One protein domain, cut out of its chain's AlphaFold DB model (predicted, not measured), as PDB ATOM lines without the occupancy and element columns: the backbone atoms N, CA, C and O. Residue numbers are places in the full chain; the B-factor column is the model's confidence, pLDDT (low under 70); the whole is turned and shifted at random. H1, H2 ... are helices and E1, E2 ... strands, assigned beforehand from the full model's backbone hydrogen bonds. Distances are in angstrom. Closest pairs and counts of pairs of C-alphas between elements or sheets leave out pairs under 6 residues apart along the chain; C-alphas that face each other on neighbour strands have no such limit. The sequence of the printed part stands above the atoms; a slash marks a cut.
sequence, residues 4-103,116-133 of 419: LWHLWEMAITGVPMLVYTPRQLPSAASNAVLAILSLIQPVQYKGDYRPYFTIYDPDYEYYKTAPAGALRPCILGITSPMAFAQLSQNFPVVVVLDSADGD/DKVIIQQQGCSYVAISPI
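This is residues 4 to 103 and 116 to 133 of the 419 residues of the protein "Protein dennd6a" of Perkinsus olseni (UniProt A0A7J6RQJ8). A parallel sheet of five strands stands in the middle, with H1 and H2 over one face and short H4 over the other; H3 sits farther out, next to H4. The printed part has 118 residues with four named helices and five named strands, H1 E1 H2 E2 H3 E3 H4 E4 E5 along the chain; the sheet's order is E2 E3 E1 E4 E5, the class mixed. The whole is compact, radius of gyration of the C-alphas 13.4 A, spans 39 by 35 by 28 A.

H1, residues 4 to 13, 14.2 A, begins at C-alpha 4 (-16.625, 24.043, -61.866). E1 is 17 to 20, H2 26 to 39, 20.5 A, E2 48 to 50, H3 60 to 65, E3 74 to 78, 12.7 A, H4 81 to 87, E4 93 to 98, 16.2 A. E5, 118 to 123, 15.2 A, ends at C-alpha 123 (-29.359, 28.415, -61.781).

Within hydrogen-bond range are N 50 and O 75, 2.9 A, for E2 and E3; N 19 and O 76, 2.8 A, for E3 and E1; N 20 and O 95, 2.8 A, for E1 and E4; N 96 and O 120, 2.9 A, for E4 and E5. H2 is on the sheet at a height of 7.8 A, along the strands; its closest C-alphas to E3 are Ala 29 and Gly 77, 4.8 A. H1, on the same face, touches H2 about perpendicular, 74 degrees, closest C-alphas Trp 8 and Leu 39, 5.5 A. H4 is on the opposite face, height 9.3 A. H3, not on the sheet, only just touches H4, with 3 pairs of C-alphas within 8 A, closest Lys 64 and Leu 87, 5.3 A. E2, H3, E3 form a right-handed strand-helix-strand unit, parallel neighbours joined through a helix; E1, H2, E2 and E3, H4, E4 are split ones, also right-handed, with another strand between. In H1, H2, H3 and H4 every O i to N i+4 pair is within range.

Residues 104 to 115 are cut out, C-alphas 103 and 116 being 31.0 A apart. Of the links printed whole, none is long. pLDDT is under 70 at residue 24, residues 98 to 103 and 116 to 133.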
ATOM      1  N   LEU A   4     -17.249  25.347 -62.142       85.62
ATOM      2  CA  LEU A   4     -16.625  24.043 -61.866       85.62
ATOM      3  C   LEU A   4     -15.098  24.133 -61.711       85.62
ATOM      4  O   LEU A   4     -14.526  23.438 -60.879       85.62
ATOM      5  N   TRP A   5     -14.433  25.019 -62.457       88.69
ATOM      6  CA  TRP A   5     -12.985  25.232 -62.337       88.69
ATOM      7  C   TRP A   5     -12.595  25.879 -61.014       88.69
ATOM      8  O   TRP A   5     -11.596  25.486 -60.417       88.69
ATOM      9  N   HIS A   6     -13.418  26.801 -60.517       85.50
ATOM     10  CA  HIS A   6     -13.236  27.354 -59.183       85.50
ATOM     11  C   HIS A   6     -13.466  26.284 -58.105       85.50
ATOM     12  O   HIS A   6     -12.689  26.180 -57.163       85.50
ATOM     13  N   LEU A   7     -14.473  25.415 -58.259       89.31
ATOM     14  CA  LEU A   7     -14.692  24.296 -57.330       89.31
ATOM     15  C   LEU A   7     -13.526  23.303 -57.322       89.31
ATOM     16  O   LEU A   7     -13.112  22.866 -56.249       89.31
ATOM     17  N   TRP A   8     -12.968  22.981 -58.491       93.31
ATOM     18  CA  TRP A   8     -11.750  22.176 -58.605       93.31
ATOM     19  C   TRP A   8     -10.594  22.810 -57.829       93.31
ATOM     20  O   TRP A   8      -9.915  22.135 -57.055       93.31
ATOM     21  N   GLU A   9     -10.408  24.117 -57.988       91.44
ATOM     22  CA  GLU A   9      -9.364  24.881 -57.318       91.44
ATOM     23  C   GLU A   9      -9.515  24.861 -55.790       91.44
ATOM     24  O   GLU A   9      -8.557  24.573 -55.068       91.44
ATOM     25  N   MET A  10     -10.725  25.111 -55.286       89.81
ATOM     26  CA  MET A  10     -11.016  25.068 -53.850       89.81
ATOM     27  C   MET A  10     -10.827  23.656 -53.289       89.81
ATOM     28  O   MET A  10     -10.233  23.478 -52.224       89.81
ATOM     29  N   ALA A  11     -11.269  22.630 -54.021       93.38
ATOM     30  CA  ALA A  11     -11.131  21.238 -53.609       93.38
ATOM     31  C   ALA A  11      -9.663  20.784 -53.572       93.38
ATOM     32  O   ALA A  11      -9.249  20.127 -52.611       93.38
ATOM     33  N   ILE A  12      -8.855  21.141 -54.579       94.25
ATOM     34  CA  ILE A  12      -7.458  20.694 -54.659       94.25
ATOM     35  C   ILE A  12      -6.603  21.385 -53.596       94.25
ATOM     36  O   ILE A  12      -5.776  20.729 -52.954       94.25
ATOM     37  N   THR A  13      -6.858  22.669 -53.331       92.56
ATOM     38  CA  THR A  13      -6.183  23.455 -52.285       92.56
ATOM     39  C   THR A  13      -6.727  23.202 -50.880       92.56
ATOM     40  O   THR A  13      -6.053  23.529 -49.909       92.56
ATOM     41  N   GLY A  14      -7.890  22.558 -50.742       92.25
ATOM     42  CA  GLY A  14      -8.481  22.236 -49.443       92.25
ATOM     43  C   GLY A  14      -9.152  23.423 -48.753       92.25
ATOM     44  O   GLY A  14      -9.270  23.419 -47.528       92.25
ATOM     45  N   VAL A  15      -9.590  24.429 -49.510       89.69
ATOM     46  CA  VAL A  15     -10.334  25.566 -48.957       89.69
ATOM     47  C   VAL A  15     -11.674  25.071 -48.389       89.69
ATOM     48  O   VAL A  15     -12.364  24.304 -49.062       89.69
ATOM     49  N   PRO A  16     -12.060  25.476 -47.160       91.44
ATOM     50  CA  PRO A  16     -13.336  25.077 -46.577       91.44
ATOM     51  C   PRO A  16     -14.539  25.534 -47.415       91.44
ATOM     52  O   PRO A  16     -14.665  26.716 -47.738       91.44
ATOM     53  N   MET A  17     -15.445  24.607 -47.727       89.94
ATOM     54  CA  MET A  17     -16.629  24.840 -48.558       89.94
ATOM     55  C   MET A  17     -17.914  24.421 -47.844       89.94
ATOM     56  O   MET A  17     -18.013  23.320 -47.303       89.94
ATOM     57  N   LEU A  18     -18.924  25.287 -47.903       91.81
ATOM     58  CA  LEU A  18     -20.286  24.980 -47.474       91.81
ATOM     59  C   LEU A  18     -21.177  24.821 -48.704       91.81
ATOM     60  O   LEU A  18     -21.328  25.759 -49.478       91.81
ATOM     61  N   VAL A  19     -21.780  23.654 -48.879       91.06
ATOM     62  CA  VAL A  19     -22.750  23.362 -49.935       91.06
ATOM     63  C   VAL A  19     -24.145  23.422 -49.326       91.06
ATOM     64  O   VAL A  19     -24.451  22.664 -48.413       91.06
ATOM     65  N   TYR A  20     -24.996  24.311 -49.820       88.38
ATOM     66  CA  TYR A  20     -26.356  24.508 -49.337       88.38
ATOM     67  C   TYR A  20     -27.387  24.231 -50.424       88.38
ATOM     68  O   TYR A  20     -27.282  24.719 -51.551       88.38
ATOM     69  N   THR A  21     -28.412  23.463 -50.058       85.81
ATOM     70  CA  THR A  21     -29.529  23.116 -50.939       85.81
ATOM     71  C   THR A  21     -30.860  23.507 -50.272       85.81
ATOM     72  O   THR A  21     -31.322  22.781 -49.384       85.81
ATOM     73  N   PRO A  22     -31.490  24.634 -50.661       74.25
ATOM     74  CA  PRO A  22     -32.625  25.233 -49.950       74.25
ATOM     75  C   PRO A  22     -33.914  24.403 -49.984       74.25
ATOM     76  O   PRO A  22     -34.680  24.433 -49.027       74.25
ATOM     77  N   ARG A  23     -34.142  23.593 -51.028       71.31
ATOM     78  CA  ARG A  23     -35.348  22.747 -51.182       71.31
ATOM     79  C   ARG A  23     -35.336  21.457 -50.355       71.31
ATOM     80  O   ARG A  23     -36.071  20.518 -50.638       71.31
ATOM     81  N   GLN A  24     -34.469  21.390 -49.349       66.75
ATOM     82  CA  GLN A  24     -34.416  20.298 -48.381       66.75
ATOM     83  C   GLN A  24     -34.234  18.891 -48.972       66.75
ATOM     84  O   GLN A  24     -34.632  17.925 -48.333       66.75
ATOM     85  N   LEU A  25     -33.594  18.739 -50.141       76.38
ATOM     86  CA  LEU A  25     -33.222  17.422 -50.676       76.38
ATOM     87  C   LEU A  25     -31.820  17.014 -50.177       76.38
ATOM     88  O   LEU A  25     -30.827  17.530 -50.693       76.38
ATOM     89  N   PRO A  26     -31.685  16.050 -49.239       85.38
ATOM     90  CA  PRO A  26     -30.374  15.596 -48.760       85.38
ATOM     91  C   PRO A  26     -29.535  14.945 -49.863       85.38
ATOM     92  O   PRO A  26     -28.304  15.002 -49.838       85.38
ATOM     93  N   SER A  27     -30.200  14.346 -50.855       82.69
ATOM     94  CA  SER A  27     -29.567  13.772 -52.042       82.69
ATOM     95  C   SER A  27     -28.890  14.835 -52.909       82.69
ATOM     96  O   SER A  27     -27.813  14.573 -53.436       82.69
ATOM     97  N   ALA A  28     -29.457  16.044 -53.010       81.31
ATOM     98  CA  ALA A  28     -28.847  17.172 -53.720       81.31
ATOM     99  C   ALA A  28     -27.516  17.572 -53.082       81.31
ATOM    100  O   ALA A  28     -26.492  17.628 -53.763       81.31
ATOM    101  N   ALA A  29     -27.536  17.794 -51.764       85.00
ATOM    102  CA  ALA A  29     -26.348  18.142 -50.995       85.00
ATOM    103  C   ALA A  29     -25.283  17.043 -51.111       85.00
ATOM    104  O   ALA A  29     -24.133  17.324 -51.450       85.00
ATOM    105  N   SER A  30     -25.695  15.784 -50.938       89.38
ATOM    106  CA  SER A  30     -24.781  14.644 -50.976       89.38
ATOM    107  C   SER A  30     -24.119  14.480 -52.340       89.38
ATOM    108  O   SER A  30     -22.895  14.380 -52.422       89.38
ATOM    109  N   ASN A  31     -24.910  14.508 -53.415       85.69
ATOM    110  CA  ASN A  31     -24.402  14.373 -54.778       85.69
ATOM    111  C   ASN A  31     -23.450  15.510 -55.137       85.69
ATOM    112  O   ASN A  31     -22.422  15.267 -55.756       85.69
ATOM    113  N   ALA A  32     -23.751  16.738 -54.720       87.12
ATOM    114  CA  ALA A  32     -22.896  17.875 -55.015       87.12
ATOM    115  C   ALA A  32     -21.563  17.842 -54.268       87.12
ATOM    116  O   ALA A  32     -20.529  18.126 -54.867       87.12
ATOM    117  N   VAL A  33     -21.562  17.455 -52.988       92.25
ATOM    118  CA  VAL A  33     -20.313  17.252 -52.244       92.25
ATOM    119  C   VAL A  33     -19.466  16.195 -52.948       92.25
ATOM    120  O   VAL A  33     -18.307  16.457 -53.254       92.25
ATOM    121  N   LEU A  34     -20.043  15.036 -53.278       90.69
ATOM    122  CA  LEU A  34     -19.324  13.967 -53.980       90.69
ATOM    123  C   LEU A  34     -18.830  14.401 -55.368       90.69
ATOM    124  O   LEU A  34     -17.715  14.046 -55.748       90.69
ATOM    125  N   ALA A  35     -19.613  15.208 -56.081       87.31
ATOM    126  CA  ALA A  35     -19.238  15.762 -57.374       87.31
ATOM    127  C   ALA A  35     -18.065  16.744 -57.278       87.31
ATOM    128  O   ALA A  35     -17.196  16.754 -58.139       87.31
ATOM    129  N   ILE A  36     -17.979  17.548 -56.215       91.50
ATOM    130  CA  ILE A  36     -16.813  18.413 -55.975       91.50
ATOM    131  C   ILE A  36     -15.558  17.563 -55.731       91.50
ATOM    132  O   ILE A  36     -14.481  17.882 -56.235       91.50
ATOM    133  N   LEU A  37     -15.688  16.459 -54.988       93.38
ATOM    134  CA  LEU A  37     -14.570  15.553 -54.715       93.38
ATOM    135  C   LEU A  37     -14.055  14.851 -55.978       93.38
ATOM    136  O   LEU A  37     -12.855  14.594 -56.081       93.38
ATOM    137  N   SER A  38     -14.931  14.520 -56.930       91.00
ATOM    138  CA  SER A  38     -14.527  13.849 -58.170       91.00
ATOM    139  C   SER A  38     -13.768  14.766 -59.132       91.00
ATOM    140  O   SER A  38     -12.929  14.262 -59.877       91.00
ATOM    141  N   LEU A  39     -13.949  16.093 -59.056       92.62
ATOM    142  CA  LEU A  39     -13.200  17.049 -59.886       92.62
ATOM    143  C   LEU A  39     -11.682  16.894 -59.723       92.62
ATOM    144  O   LEU A  39     -10.933  17.059 -60.677       92.62
ATOM    145  N   ILE A  40     -11.195  16.573 -58.524       95.19
ATOM    146  CA  ILE A  40      -9.750  16.530 -58.250       95.19
ATOM    147  C   ILE A  40      -9.126  15.148 -58.463       95.19
ATOM    148  O   ILE A  40      -7.985  14.916 -58.059       95.19
ATOM    149  N   GLN A  41      -9.837  14.202 -59.082       92.06
ATOM    150  CA  GLN A  41      -9.248  12.907 -59.420       92.06
ATOM    151  C   GLN A  41      -8.022  13.086 -60.336       92.06
ATOM    152  O   GLN A  41      -8.033  13.939 -61.217       92.06
ATOM    153  N   PRO A  42      -6.944  12.294 -60.167       93.00
ATOM    154  CA  PRO A  42      -6.819  11.108 -59.313       93.00
ATOM    155  C   PRO A  42      -6.392  11.399 -57.860       93.00
ATOM    156  O   PRO A  42      -6.089  10.462 -57.112       93.00
ATOM    157  N   VAL A  43      -6.316  12.666 -57.441       93.25
ATOM    158  CA  VAL A  43      -6.053  13.011 -56.039       93.25
ATOM    159  C   VAL A  43      -7.290  12.668 -55.221       93.25
ATOM    160  O   VAL A  43      -8.406  13.052 -55.545       93.25
ATOM    161  N   GLN A  44      -7.095  11.925 -54.138       92.56
ATOM    162  CA  GLN A  44      -8.159  11.714 -53.165       92.56
ATOM    163  C   GLN A  44      -8.189  12.903 -52.218       92.56
ATOM    164  O   GLN A  44      -7.150  13.234 -51.644       92.56
ATOM    165  N   TYR A  45      -9.366  13.480 -52.003       94.94
ATOM    166  CA  TYR A  45      -9.541  14.483 -50.963       94.94
ATOM    167  C   TYR A  45      -9.228  13.885 -49.584       94.94
ATOM    168  O   TYR A  45      -9.631  12.758 -49.273       94.94
ATOM    169  N   LYS A  46      -8.466  14.616 -48.772       95.12
ATOM    170  CA  LYS A  46      -8.035  14.198 -47.427       95.12
ATOM    171  C   LYS A  46      -8.446  15.175 -46.324       95.12
ATOM    172  O   LYS A  46      -8.028  14.987 -45.185       95.12
ATOM    173  N   GLY A  47      -9.239  16.196 -46.650       93.25
ATOM    174  CA  GLY A  47      -9.956  16.996 -45.655       93.25
ATOM    175  C   GLY A  47     -11.208  16.279 -45.144       93.25
ATOM    176  O   GLY A  47     -11.546  15.193 -45.625       93.25
ATOM    177  N   ASP A  48     -11.903  16.893 -44.185       95.19
ATOM    178  CA  ASP A  48     -13.205  16.389 -43.729       95.19
ATOM    179  C   ASP A  48     -14.258  16.626 -44.821       95.19
ATOM    180  O   ASP A  48     -14.281  17.674 -45.460       95.19
ATOM    181  N   TYR A  49     -15.137  15.672 -45.080       96.25
ATOM    182  CA  TYR A  49     -16.261  15.915 -45.975       96.25
ATOM    183  C   TYR A  49     -17.493  15.192 -45.461       96.25
ATOM    184  O   TYR A  49     -17.449  14.021 -45.084       96.25
ATOM    185  N   ARG A  50     -18.612  15.909 -45.448       95.81
ATOM    186  CA  ARG A  50     -19.899  15.430 -44.947       95.81
ATOM    187  C   ARG A  50     -20.916  15.665 -46.058       95.81
ATOM    188  O   ARG A  50     -21.378  16.795 -46.202       95.81
ATOM    189  N   PRO A  51     -21.254  14.640 -46.866       93.62
ATOM    190  CA  PRO A  51     -22.250  14.775 -47.931       93.62
ATOM    191  C   PRO A  51     -23.595  15.303 -47.411       93.62
ATOM    192  O   PRO A  51     -24.277  16.063 -48.093       93.62
ATOM    193  N   TYR A  52     -23.922  14.954 -46.166       92.50
ATOM    194  CA  TYR A  52     -25.045  15.503 -45.430       92.50
ATOM    195  C   TYR A  52     -24.630  15.802 -43.985       92.50
ATOM    196  O   TYR A  52     -24.177  14.909 -43.273       92.50
ATOM    197  N   PHE A  53     -24.753  17.063 -43.583       95.38
ATOM    198  CA  PHE A  53     -24.381  17.616 -42.288       95.38
ATOM    199  C   PHE A  53     -25.578  18.348 -41.683       95.38
ATOM    200  O   PHE A  53     -26.325  19.049 -42.373       95.38
ATOM    201  N   THR A  54     -25.774  18.176 -40.384       94.00
ATOM    202  CA  THR A  54     -26.963  18.629 -39.673       94.00
ATOM    203  C   THR A  54     -26.602  19.374 -38.398       94.00
ATOM    204  O   THR A  54     -25.489  19.323 -37.886       94.00
ATOM    205  N   ILE A  55     -27.599  20.055 -37.846       92.81
ATOM    206  CA  ILE A  55     -27.497  20.759 -36.562       92.81
ATOM    207  C   ILE A  55     -27.374  19.804 -35.367       92.81
ATOM    208  O   ILE A  55     -27.086  20.243 -34.260       92.81
ATOM    209  N   TYR A  56     -27.636  18.514 -35.588       94.00
ATOM    210  CA  TYR A  56     -27.581  17.468 -34.573       94.00
ATOM    211  C   TYR A  56     -26.237  16.736 -34.564       94.00
ATOM    212  O   TYR A  56     -26.002  15.913 -33.678       94.00
ATOM    213  N   ASP A  57     -25.361  17.012 -35.534       95.19
ATOM    214  CA  ASP A  57     -24.010  16.474 -35.531       95.19
ATOM    215  C   ASP A  57     -23.255  16.974 -34.283       95.19
ATOM    216  O   ASP A  57     -23.320  18.162 -33.948       95.19
ATOM    217  N   PRO A  58     -22.515  16.095 -33.581       95.19
ATOM    218  CA  PRO A  58     -21.881  16.426 -32.302       95.19
ATOM    219  C   PRO A  58     -20.843  17.550 -32.420       95.19
ATOM    220  O   PRO A  58     -20.525  18.214 -31.437       95.19
ATOM    221  N   ASP A  59     -20.310  17.766 -33.620       95.00
ATOM    222  CA  ASP A  59     -19.330  18.790 -33.949       95.00
ATOM    223  C   ASP A  59     -19.929  20.023 -34.647       95.00
ATOM    224  O   ASP A  59     -19.183  20.897 -35.086       95.00
ATOM    225  N   TYR A  60     -21.258  20.167 -34.693       94.88
ATOM    226  CA  TYR A  60     -21.926  21.362 -35.226       94.88
ATOM    227  C   TYR A  60     -21.444  22.665 -34.572       94.88
ATOM    228  O   TYR A  60     -21.124  23.637 -35.262       94.88
ATOM    229  N   GLU A  61     -21.312  22.672 -33.243       93.81
ATOM    230  CA  GLU A  61     -20.863  23.858 -32.505       93.81
ATOM    231  C   GLU A  61     -19.426  24.271 -32.859       93.81
ATOM    232  O   GLU A  61     -19.121  25.462 -32.851       93.81
ATOM    233  N   TYR A  62     -18.552  23.336 -33.258       93.81
ATOM    234  CA  TYR A  62     -17.211  23.679 -33.747       93.81
ATOM    235  C   TYR A  62     -17.289  24.531 -35.020       93.81
ATOM    236  O   TYR A  62     -16.662  25.584 -35.097       93.81
ATOM    237  N   TYR A  63     -18.098  24.121 -36.000       92.44
ATOM    238  CA  TYR A  63     -18.232  24.844 -37.269       92.44
ATOM    239  C   TYR A  63     -18.943  26.192 -37.114       92.44
ATOM    240  O   TYR A  63     -18.639  27.143 -37.837       92.44
ATOM    241  N   LYS A  64     -19.858  26.290 -36.150       91.31
ATOM    242  CA  LYS A  64     -20.600  27.511 -35.823       91.31
ATOM    243  C   LYS A  64     -19.776  28.545 -35.056       91.31
ATOM    244  O   LYS A  64     -19.974  29.738 -35.258       91.31
ATOM    245  N   THR A  65     -18.865  28.111 -34.189       91.44
ATOM    246  CA  THR A  65     -18.057  29.012 -33.345       91.44
ATOM    247  C   THR A  65     -16.660  29.288 -33.897       91.44
ATOM    248  O   THR A  65     -15.971  30.178 -33.398       91.44
ATOM    249  N   ALA A  66     -16.226  28.554 -34.926       86.19
ATOM    250  CA  ALA A  66     -14.927  28.759 -35.549       86.19
ATOM    251  C   ALA A  66     -14.796  30.181 -36.133       86.19
ATOM    252  O   ALA A  66     -15.639  30.586 -36.936       86.19
ATOM    253  N   PRO A  67     -13.723  30.925 -35.800       80.56
ATOM    254  CA  PRO A  67     -13.499  32.237 -36.388       80.56
ATOM    255  C   PRO A  67     -13.289  32.143 -37.906       80.56
ATOM    256  O   PRO A  67     -12.811  31.127 -38.428       80.56
ATOM    257  N   ALA A  68     -13.617  33.219 -38.623       71.25
ATOM    258  CA  ALA A  68     -13.424  33.300 -40.069       71.25
ATOM    259  C   ALA A  68     -11.960  32.999 -40.446       71.25
ATOM    260  O   ALA A  68     -11.025  33.533 -39.853       71.25
ATOM    261  N   GLY A  69     -11.755  32.096 -41.410       72.75
ATOM    262  CA  GLY A  69     -10.417  31.644 -41.822       72.75
ATOM    263  C   GLY A  69      -9.743  30.629 -40.882       72.75
ATOM    264  O   GLY A  69      -8.652  30.141 -41.184       72.75
ATOM    265  N   ALA A  70     -10.380  30.253 -39.767       82.69
ATOM    266  CA  ALA A  70      -9.839  29.274 -38.822       82.69
ATOM    267  C   ALA A  70     -10.371  27.843 -38.999       82.69
ATOM    268  O   ALA A  70      -9.899  26.917 -38.327       82.69
ATOM    269  N   LEU A  71     -11.318  27.642 -39.914       88.31
ATOM    270  CA  LEU A  71     -11.833  26.321 -40.250       88.31
ATOM    271  C   LEU A  71     -10.724  25.421 -40.803       88.31
ATOM    272  O   LEU A  71      -9.895  25.843 -41.611       88.31
ATOM    273  N   ARG A  72     -10.714  24.160 -40.361       91.06
ATOM    274  CA  ARG A  72      -9.905  23.126 -41.015       91.06
ATOM    275  C   ARG A  72     -10.487  22.818 -42.403       91.06
ATOM    276  O   ARG A  72     -11.696  22.983 -42.578       91.06
ATOM    277  N   PRO A  73      -9.665  22.350 -43.361       92.81
ATOM    278  CA  PRO A  73     -10.136  21.899 -44.668       92.81
ATOM    279  C   PRO A  73     -11.346  20.967 -44.550       92.81
ATOM    280  O   PRO A  73     -11.226  19.865 -44.000       92.81
ATOM    281  N   CYS A  74     -12.503  21.430 -45.025       94.88
ATOM    282  CA  CYS A  74     -13.740  20.664 -44.975       94.88
ATOM    283  C   CYS A  74     -14.712  20.994 -46.116       94.88
ATOM    284  O   CYS A  74     -14.693  22.101 -46.649       94.88
ATOM    285  N   ILE A  75     -15.581  20.045 -46.470       95.88
ATOM    286  CA  ILE A  75     -16.689  20.244 -47.417       95.88
ATOM    287  C   ILE A  75     -17.978  19.725 -46.782       95.88
ATOM    288  O   ILE A  75     -18.140  18.516 -46.609       95.88
ATOM    289  N   LEU A  76     -18.894  20.623 -46.420       96.00
ATOM    290  CA  LEU A  76     -20.125  20.268 -45.707       96.00
ATOM    291  C   LEU A  76     -21.353  20.493 -46.586       96.00
ATOM    292  O   LEU A  76     -21.572  21.607 -47.049       96.00
ATOM    293  N   GLY A  77     -22.169  19.460 -46.784       95.00
ATOM    294  CA  GLY A  77     -23.468  19.550 -47.447       95.00
ATOM    295  C   GLY A  77     -24.592  19.747 -46.439       95.00
ATOM    296  O   GLY A  77     -24.798  18.898 -45.584       95.00
ATOM    297  N   ILE A  78     -25.344  20.838 -46.534       93.88
ATOM    298  CA  ILE A  78     -26.439  21.172 -45.620       93.88
ATOM    299  C   ILE A  78     -27.735  21.453 -46.383       93.88
ATOM    300  O   ILE A  78     -27.739  21.992 -47.490       93.88
ATOM    301  N   THR A  79     -28.863  21.140 -45.752       91.31
ATOM    302  CA  THR A  79     -30.200  21.496 -46.252       91.31
ATOM    303  C   THR A  79     -30.935  22.490 -45.361       91.31
ATOM    304  O   THR A  79     -31.914  23.090 -45.789       91.31
ATOM    305  N   SER A  80     -30.503  22.643 -44.107       90.06
ATOM    306  CA  SER A  80     -31.218  23.443 -43.113       90.06
ATOM    307  C   SER A  80     -30.953  24.940 -43.318       90.06
ATOM    308  O   SER A  80     -29.793  25.355 -43.224       90.06
ATOM    309  N   PRO A  81     -31.996  25.772 -43.507       88.75
ATOM    310  CA  PRO A  81     -31.841  27.225 -43.574       88.75
ATOM    311  C   PRO A  81     -31.230  27.811 -42.295       88.75
ATOM    312  O   PRO A  81     -30.431  28.742 -42.356       88.75
ATOM    313  N   MET A  82     -31.547  27.230 -41.130       89.31
ATOM    314  CA  MET A  82     -30.968  27.651 -39.850       89.31
ATOM    315  C   MET A  82     -29.461  27.379 -39.809       89.31
ATOM    316  O   MET A  82     -28.689  28.247 -39.403       89.31
ATOM    317  N   ALA A  83     -29.036  26.198 -40.274       89.44
ATOM    318  CA  ALA A  83     -27.616  25.873 -40.384       89.44
ATOM    319  C   ALA A  83     -26.910  26.794 -41.381       89.44
ATOM    320  O   ALA A  83     -25.814  27.271 -41.110       89.44
ATOM    321  N   PHE A  84     -27.550  27.106 -42.507       90.19
ATOM    322  CA  PHE A  84     -27.004  28.037 -43.487       90.19
ATOM    323  C   PHE A  84     -26.790  29.434 -42.895       90.19
ATOM    324  O   PHE A  84     -25.692  29.976 -43.001       90.19
ATOM    325  N   ALA A  85     -27.789  29.994 -42.209       87.62
ATOM    326  CA  ALA A  85     -27.683  31.311 -41.585       87.62
ATOM    327  C   ALA A  85     -26.532  31.397 -40.564       87.62
ATOM    328  O   ALA A  85     -25.851  32.418 -40.493       87.62
ATOM    329  N   GLN A  86     -26.293  30.320 -39.808       89.31
ATOM    330  CA  GLN A  86     -25.254  30.270 -38.774       89.31
ATOM    331  C   GLN A  86     -23.859  29.958 -39.332       89.31
ATOM    332  O   GLN A  86     -22.886  30.594 -38.942       89.31
ATOM    333  N   LEU A  87     -23.744  28.987 -40.242       89.19
ATOM    334  CA  LEU A  87     -22.452  28.500 -40.729       89.19
ATOM    335  C   LEU A  87     -21.904  29.336 -41.881       89.19
ATOM    336  O   LEU A  87     -20.692  29.512 -41.987       89.19
ATOM    337  N   SER A  88     -22.767  29.865 -42.750       84.00
ATOM    338  CA  SER A  88     -22.331  30.530 -43.981       84.00
ATOM    339  C   SER A  88     -21.398  31.711 -43.727       84.00
ATOM    340  O   SER A  88     -20.559  31.985 -44.575       84.00
ATOM    341  N   GLN A  89     -21.458  32.350 -42.554       80.69
ATOM    342  CA  GLN A  89     -20.570  33.442 -42.144       80.69
ATOM    343  C   GLN A  89     -19.123  32.992 -41.891       80.69
ATOM    344  O   GLN A  89     -18.194  33.739 -42.201       80.69
ATOM    345  N   ASN A  90     -18.906  31.749 -41.464       84.62
ATOM    346  CA  ASN A  90     -17.576  31.242 -41.107       84.62
ATOM    347  C   ASN A  90     -16.839  30.626 -42.307       84.62
ATOM    348  O   ASN A  90     -15.609  30.568 -42.324       84.62
ATOM    349  N   PHE A  91     -17.581  30.188 -43.331       85.88
ATOM    350  CA  PHE A  91     -17.024  29.540 -44.519       85.88
ATOM    351  C   PHE A  91     -16.555  30.552 -45.577       85.88
ATOM    352  O   PHE A  91     -17.325  31.438 -45.946       85.88
ATOM    353  N   PRO A  92     -15.328  30.432 -46.113       83.62
ATOM    354  CA  PRO A  92     -14.838  31.329 -47.161       83.62
ATOM    355  C   PRO A  92     -15.553  31.115 -48.506       83.62
ATOM    356  O   PRO A  92     -15.717  32.062 -49.275       83.62
ATOM    357  N   VAL A  93     -16.023  29.892 -48.773       85.31
ATOM    358  CA  VAL A  93     -16.709  29.524 -50.017       85.31
ATOM    359  C   VAL A  93     -18.057  28.896 -49.701       85.31
ATOM    360  O   VAL A  93     -18.155  27.983 -48.877       85.31
ATOM    361  N   VAL A  94     -19.096  29.378 -50.384       85.62
ATOM    362  CA  VAL A  94     -20.473  28.923 -50.196       85.62
ATOM    363  C   VAL A  94     -21.087  28.596 -51.557       85.62
ATOM    364  O   VAL A  94     -21.226  29.447 -52.429       85.62
ATOM    365  N   VAL A  95     -21.466  27.341 -51.747       86.88
ATOM    366  CA  VAL A  95     -22.098  26.834 -52.965       86.88
ATOM    367  C   VAL A  95     -23.585  26.690 -52.691       86.88
ATOM    368  O   VAL A  95     -23.967  25.947 -51.794       86.88
ATOM    369  N   VAL A  96     -24.426  27.382 -53.451       85.06
ATOM    370  CA  VAL A  96     -25.884  27.301 -53.317       85.06
ATOM    371  C   VAL A  96     -26.449  26.649 -54.571       85.06
ATOM    372  O   VAL A  96     -26.270  27.148 -55.683       85.06
ATOM    373  N   LEU A  97     -27.120  25.514 -54.393       79.94
ATOM    374  CA  LEU A  97     -27.723  24.764 -55.490       79.94
ATOM    375  C   LEU A  97     -29.222  24.984 -55.465       79.94
ATOM    376  O   LEU A  97     -29.917  24.400 -54.636       79.94
ATOM    377  N   ASP A  98     -29.706  25.815 -56.377       67.81
ATOM    378  CA  ASP A  98     -31.132  26.043 -56.543       67.81
ATOM    379  C   ASP A  98     -31.598  25.347 -57.824       67.81
ATOM    380  O   ASP A  98     -31.215  25.709 -58.940       67.81
ATOM    381  N   SER A  99     -32.371  24.271 -57.668       53.16
ATOM    382  CA  SER A  99     -32.984  23.599 -58.810       53.16
ATOM    383  C   SER A  99     -34.159  24.458 -59.254       53.16
ATOM    384  O   SER A  99     -35.150  24.532 -58.534       53.16
ATOM    385  N   ALA A 100     -34.055  25.093 -60.417       45.06
ATOM    386  CA  ALA A 100     -35.116  25.901 -61.018       45.06
ATOM    387  C   ALA A 100     -36.245  25.016 -61.565       45.06
ATOM    388  O   ALA A 100     -36.518  25.048 -62.754       45.06
ATOM    389  N   ASP A 101     -36.817  24.152 -60.724       40.53
ATOM    390  CA  ASP A 101     -37.794  23.155 -61.127       40.53
ATOM    391  C   ASP A 101     -39.126  23.347 -60.360       40.53
ATOM    392  O   ASP A 101     -39.374  22.654 -59.375       40.53
ATOM    393  N   GLY A 102     -39.947  24.336 -60.750       33.78
ATOM    394  CA  GLY A 102     -41.389  24.421 -60.423       33.78
ATOM    395  C   GLY A 102     -41.850  25.391 -59.312       33.78
ATOM    396  O   GLY A 102     -41.355  25.319 -58.190       33.78
ATOM    397  N   ASP A 103     -42.852  26.206 -59.684       32.47
ATOM    398  CA  ASP A 103     -43.799  27.100 -58.975       32.47
ATOM    399  C   ASP A 103     -43.333  28.396 -58.269       32.47
ATOM    400  O   ASP A 103     -42.778  28.402 -57.174       32.47
ATOM    401  N   ASP A 116     -17.975  39.437 -49.385       36.12
ATOM    402  CA  ASP A 116     -16.655  38.783 -49.500       36.12
ATOM    403  C   ASP A 116     -16.596  37.262 -49.738       36.12
ATOM    404  O   ASP A 116     -15.502  36.698 -49.798       36.12
ATOM    405  N   LYS A 117     -17.725  36.583 -49.972       44.06
ATOM    406  CA  LYS A 117     -17.739  35.132 -50.243       44.06
ATOM    407  C   LYS A 117     -17.922  34.829 -51.722       44.06
ATOM    408  O   LYS A 117     -18.686  35.497 -52.417       44.06
ATOM    409  N   VAL A 118     -17.264  33.771 -52.199       47.66
ATOM    410  CA  VAL A 118     -17.573  33.219 -53.522       47.66
ATOM    411  C   VAL A 118     -18.873  32.436 -53.399       47.66
ATOM    412  O   VAL A 118     -18.883  31.302 -52.915       47.66
ATOM    413  N   ILE A 119     -19.976  33.078 -53.786       46.88
ATOM    414  CA  ILE A 119     -21.289  32.444 -53.877       46.88
ATOM    415  C   ILE A 119     -21.414  31.832 -55.267       46.88
ATOM    416  O   ILE A 119     -21.588  32.539 -56.260       46.88
ATOM    417  N   ILE A 120     -21.355  30.506 -55.342       52.56
ATOM    418  CA  ILE A 120     -21.682  29.798 -56.579       52.56
ATOM    419  C   ILE A 120     -23.169  29.480 -56.542       52.56
ATOM    420  O   ILE A 120     -23.569  28.465 -55.981       52.56
ATOM    421  N   GLN A 121     -23.980  30.352 -57.140       45.91
ATOM    422  CA  GLN A 121     -25.363  30.037 -57.488       45.91
ATOM    423  C   GLN A 121     -25.370  29.352 -58.854       45.91
ATOM    424  O   GLN A 121     -25.060  29.970 -59.873       45.91
ATOM    425  N   GLN A 122     -25.695  28.060 -58.894       39.44
ATOM    426  CA  GLN A 122     -26.050  27.418 -60.158       39.44
ATOM    427  C   GLN A 122     -27.560  27.518 -60.357       39.44
ATOM    428  O   GLN A 122     -28.311  26.813 -59.696       39.44
ATOM    429  N   GLN A 123     -27.987  28.387 -61.276       31.19
ATOM    430  CA  GLN A 123     -29.359  28.415 -61.781       31.19
ATOM    431  C   GLN A 123     -29.491  27.404 -62.930       31.19
ATOM    432  O   GLN A 123     -28.663  27.388 -63.843       31.19
ATOM    433  N   GLY A 124     -30.526  26.561 -62.890       33.62
ATOM    434  CA  GLY A 124     -30.965  25.785 -64.057       33.62
ATOM    435  C   GLY A 124     -30.157  24.533 -64.421       33.62
ATOM    436  O   GLY A 124     -30.097  24.189 -65.597       33.62
ATOM    437  N   CYS A 125     -29.563  23.813 -63.465       27.73
ATOM    438  CA  CYS A 125     -29.030  22.472 -63.739       27.73
ATOM    439  C   CYS A 125     -29.958  21.388 -63.183       27.73
ATOM    440  O   CYS A 125     -30.042  21.175 -61.975       27.73
ATOM    441  N   SER A 126     -30.604  20.651 -64.084       27.11
ATOM    442  CA  SER A 126     -30.980  19.264 -63.822       27.11
ATOM    443  C   SER A 126     -29.722  18.506 -63.390       27.11
ATOM    444  O   SER A 126     -28.728  18.533 -64.112       27.11
ATOM    445  N   TYR A 127     -29.767  17.911 -62.195       30.67
ATOM    446  CA  TYR A 127     -28.719  17.117 -61.546       30.67
ATOM    447  C   TYR A 127     -27.612  16.610 -62.486       30.67
ATOM    448  O   TYR A 127     -27.784  15.607 -63.174       30.67
ATOM    449  N   VAL A 128     -26.441  17.247 -62.437       28.19
ATOM    450  CA  VAL A 128     -25.201  16.638 -62.928       28.19
ATOM    451  C   VAL A 128     -24.629  15.860 -61.755       28.19
ATOM    452  O   VAL A 128     -23.892  16.390 -60.925       28.19
ATOM    453  N   ALA A 129     -25.065  14.611 -61.619       26.42
ATOM    454  CA  ALA A 129     -24.410  13.677 -60.724       26.42
ATOM    455  C   ALA A 129     -23.050  13.345 -61.343       26.42
ATOM    456  O   ALA A 129     -22.979  12.487 -62.218       26.42
ATOM    457  N   ILE A 130     -21.990  14.039 -60.912       31.67
ATOM    458  CA  ILE A 130     -20.638  13.607 -61.254       31.67
ATOM    459  C   ILE A 130     -20.391  12.331 -60.466       31.67
ATOM    460  O   ILE A 130     -20.171  12.366 -59.252       31.67
ATOM    461  N   SER A 131     -20.549  11.192 -61.134       30.11
ATOM    462  CA  SER A 131     -20.496   9.902 -60.464       30.11
ATOM    463  C   SER A 131     -19.074   9.669 -59.951       30.11
ATOM    464  O   SER A 131     -18.124   9.702 -60.738       30.11
ATOM    465  N   PRO A 132     -18.864   9.386 -58.653       29.27
ATOM    466  CA  PRO A 132     -17.566   8.938 -58.188       29.27
ATOM    467  C   PRO A 132     -17.355   7.519 -58.730       29.27
ATOM    468  O   PRO A 132     -17.786   6.542 -58.119       29.27
ATOM    469  N   ILE A 133     -16.691   7.372 -59.881       29.33
ATOM    470  CA  ILE A 133     -16.246   6.061 -60.383       29.33
ATOM    471  C   ILE A 133     -15.066   5.583 -59.522       29.33
ATOM    472  O   ILE A 133     -13.929   5.505 -59.962       29.33
TER     473      ILE A 133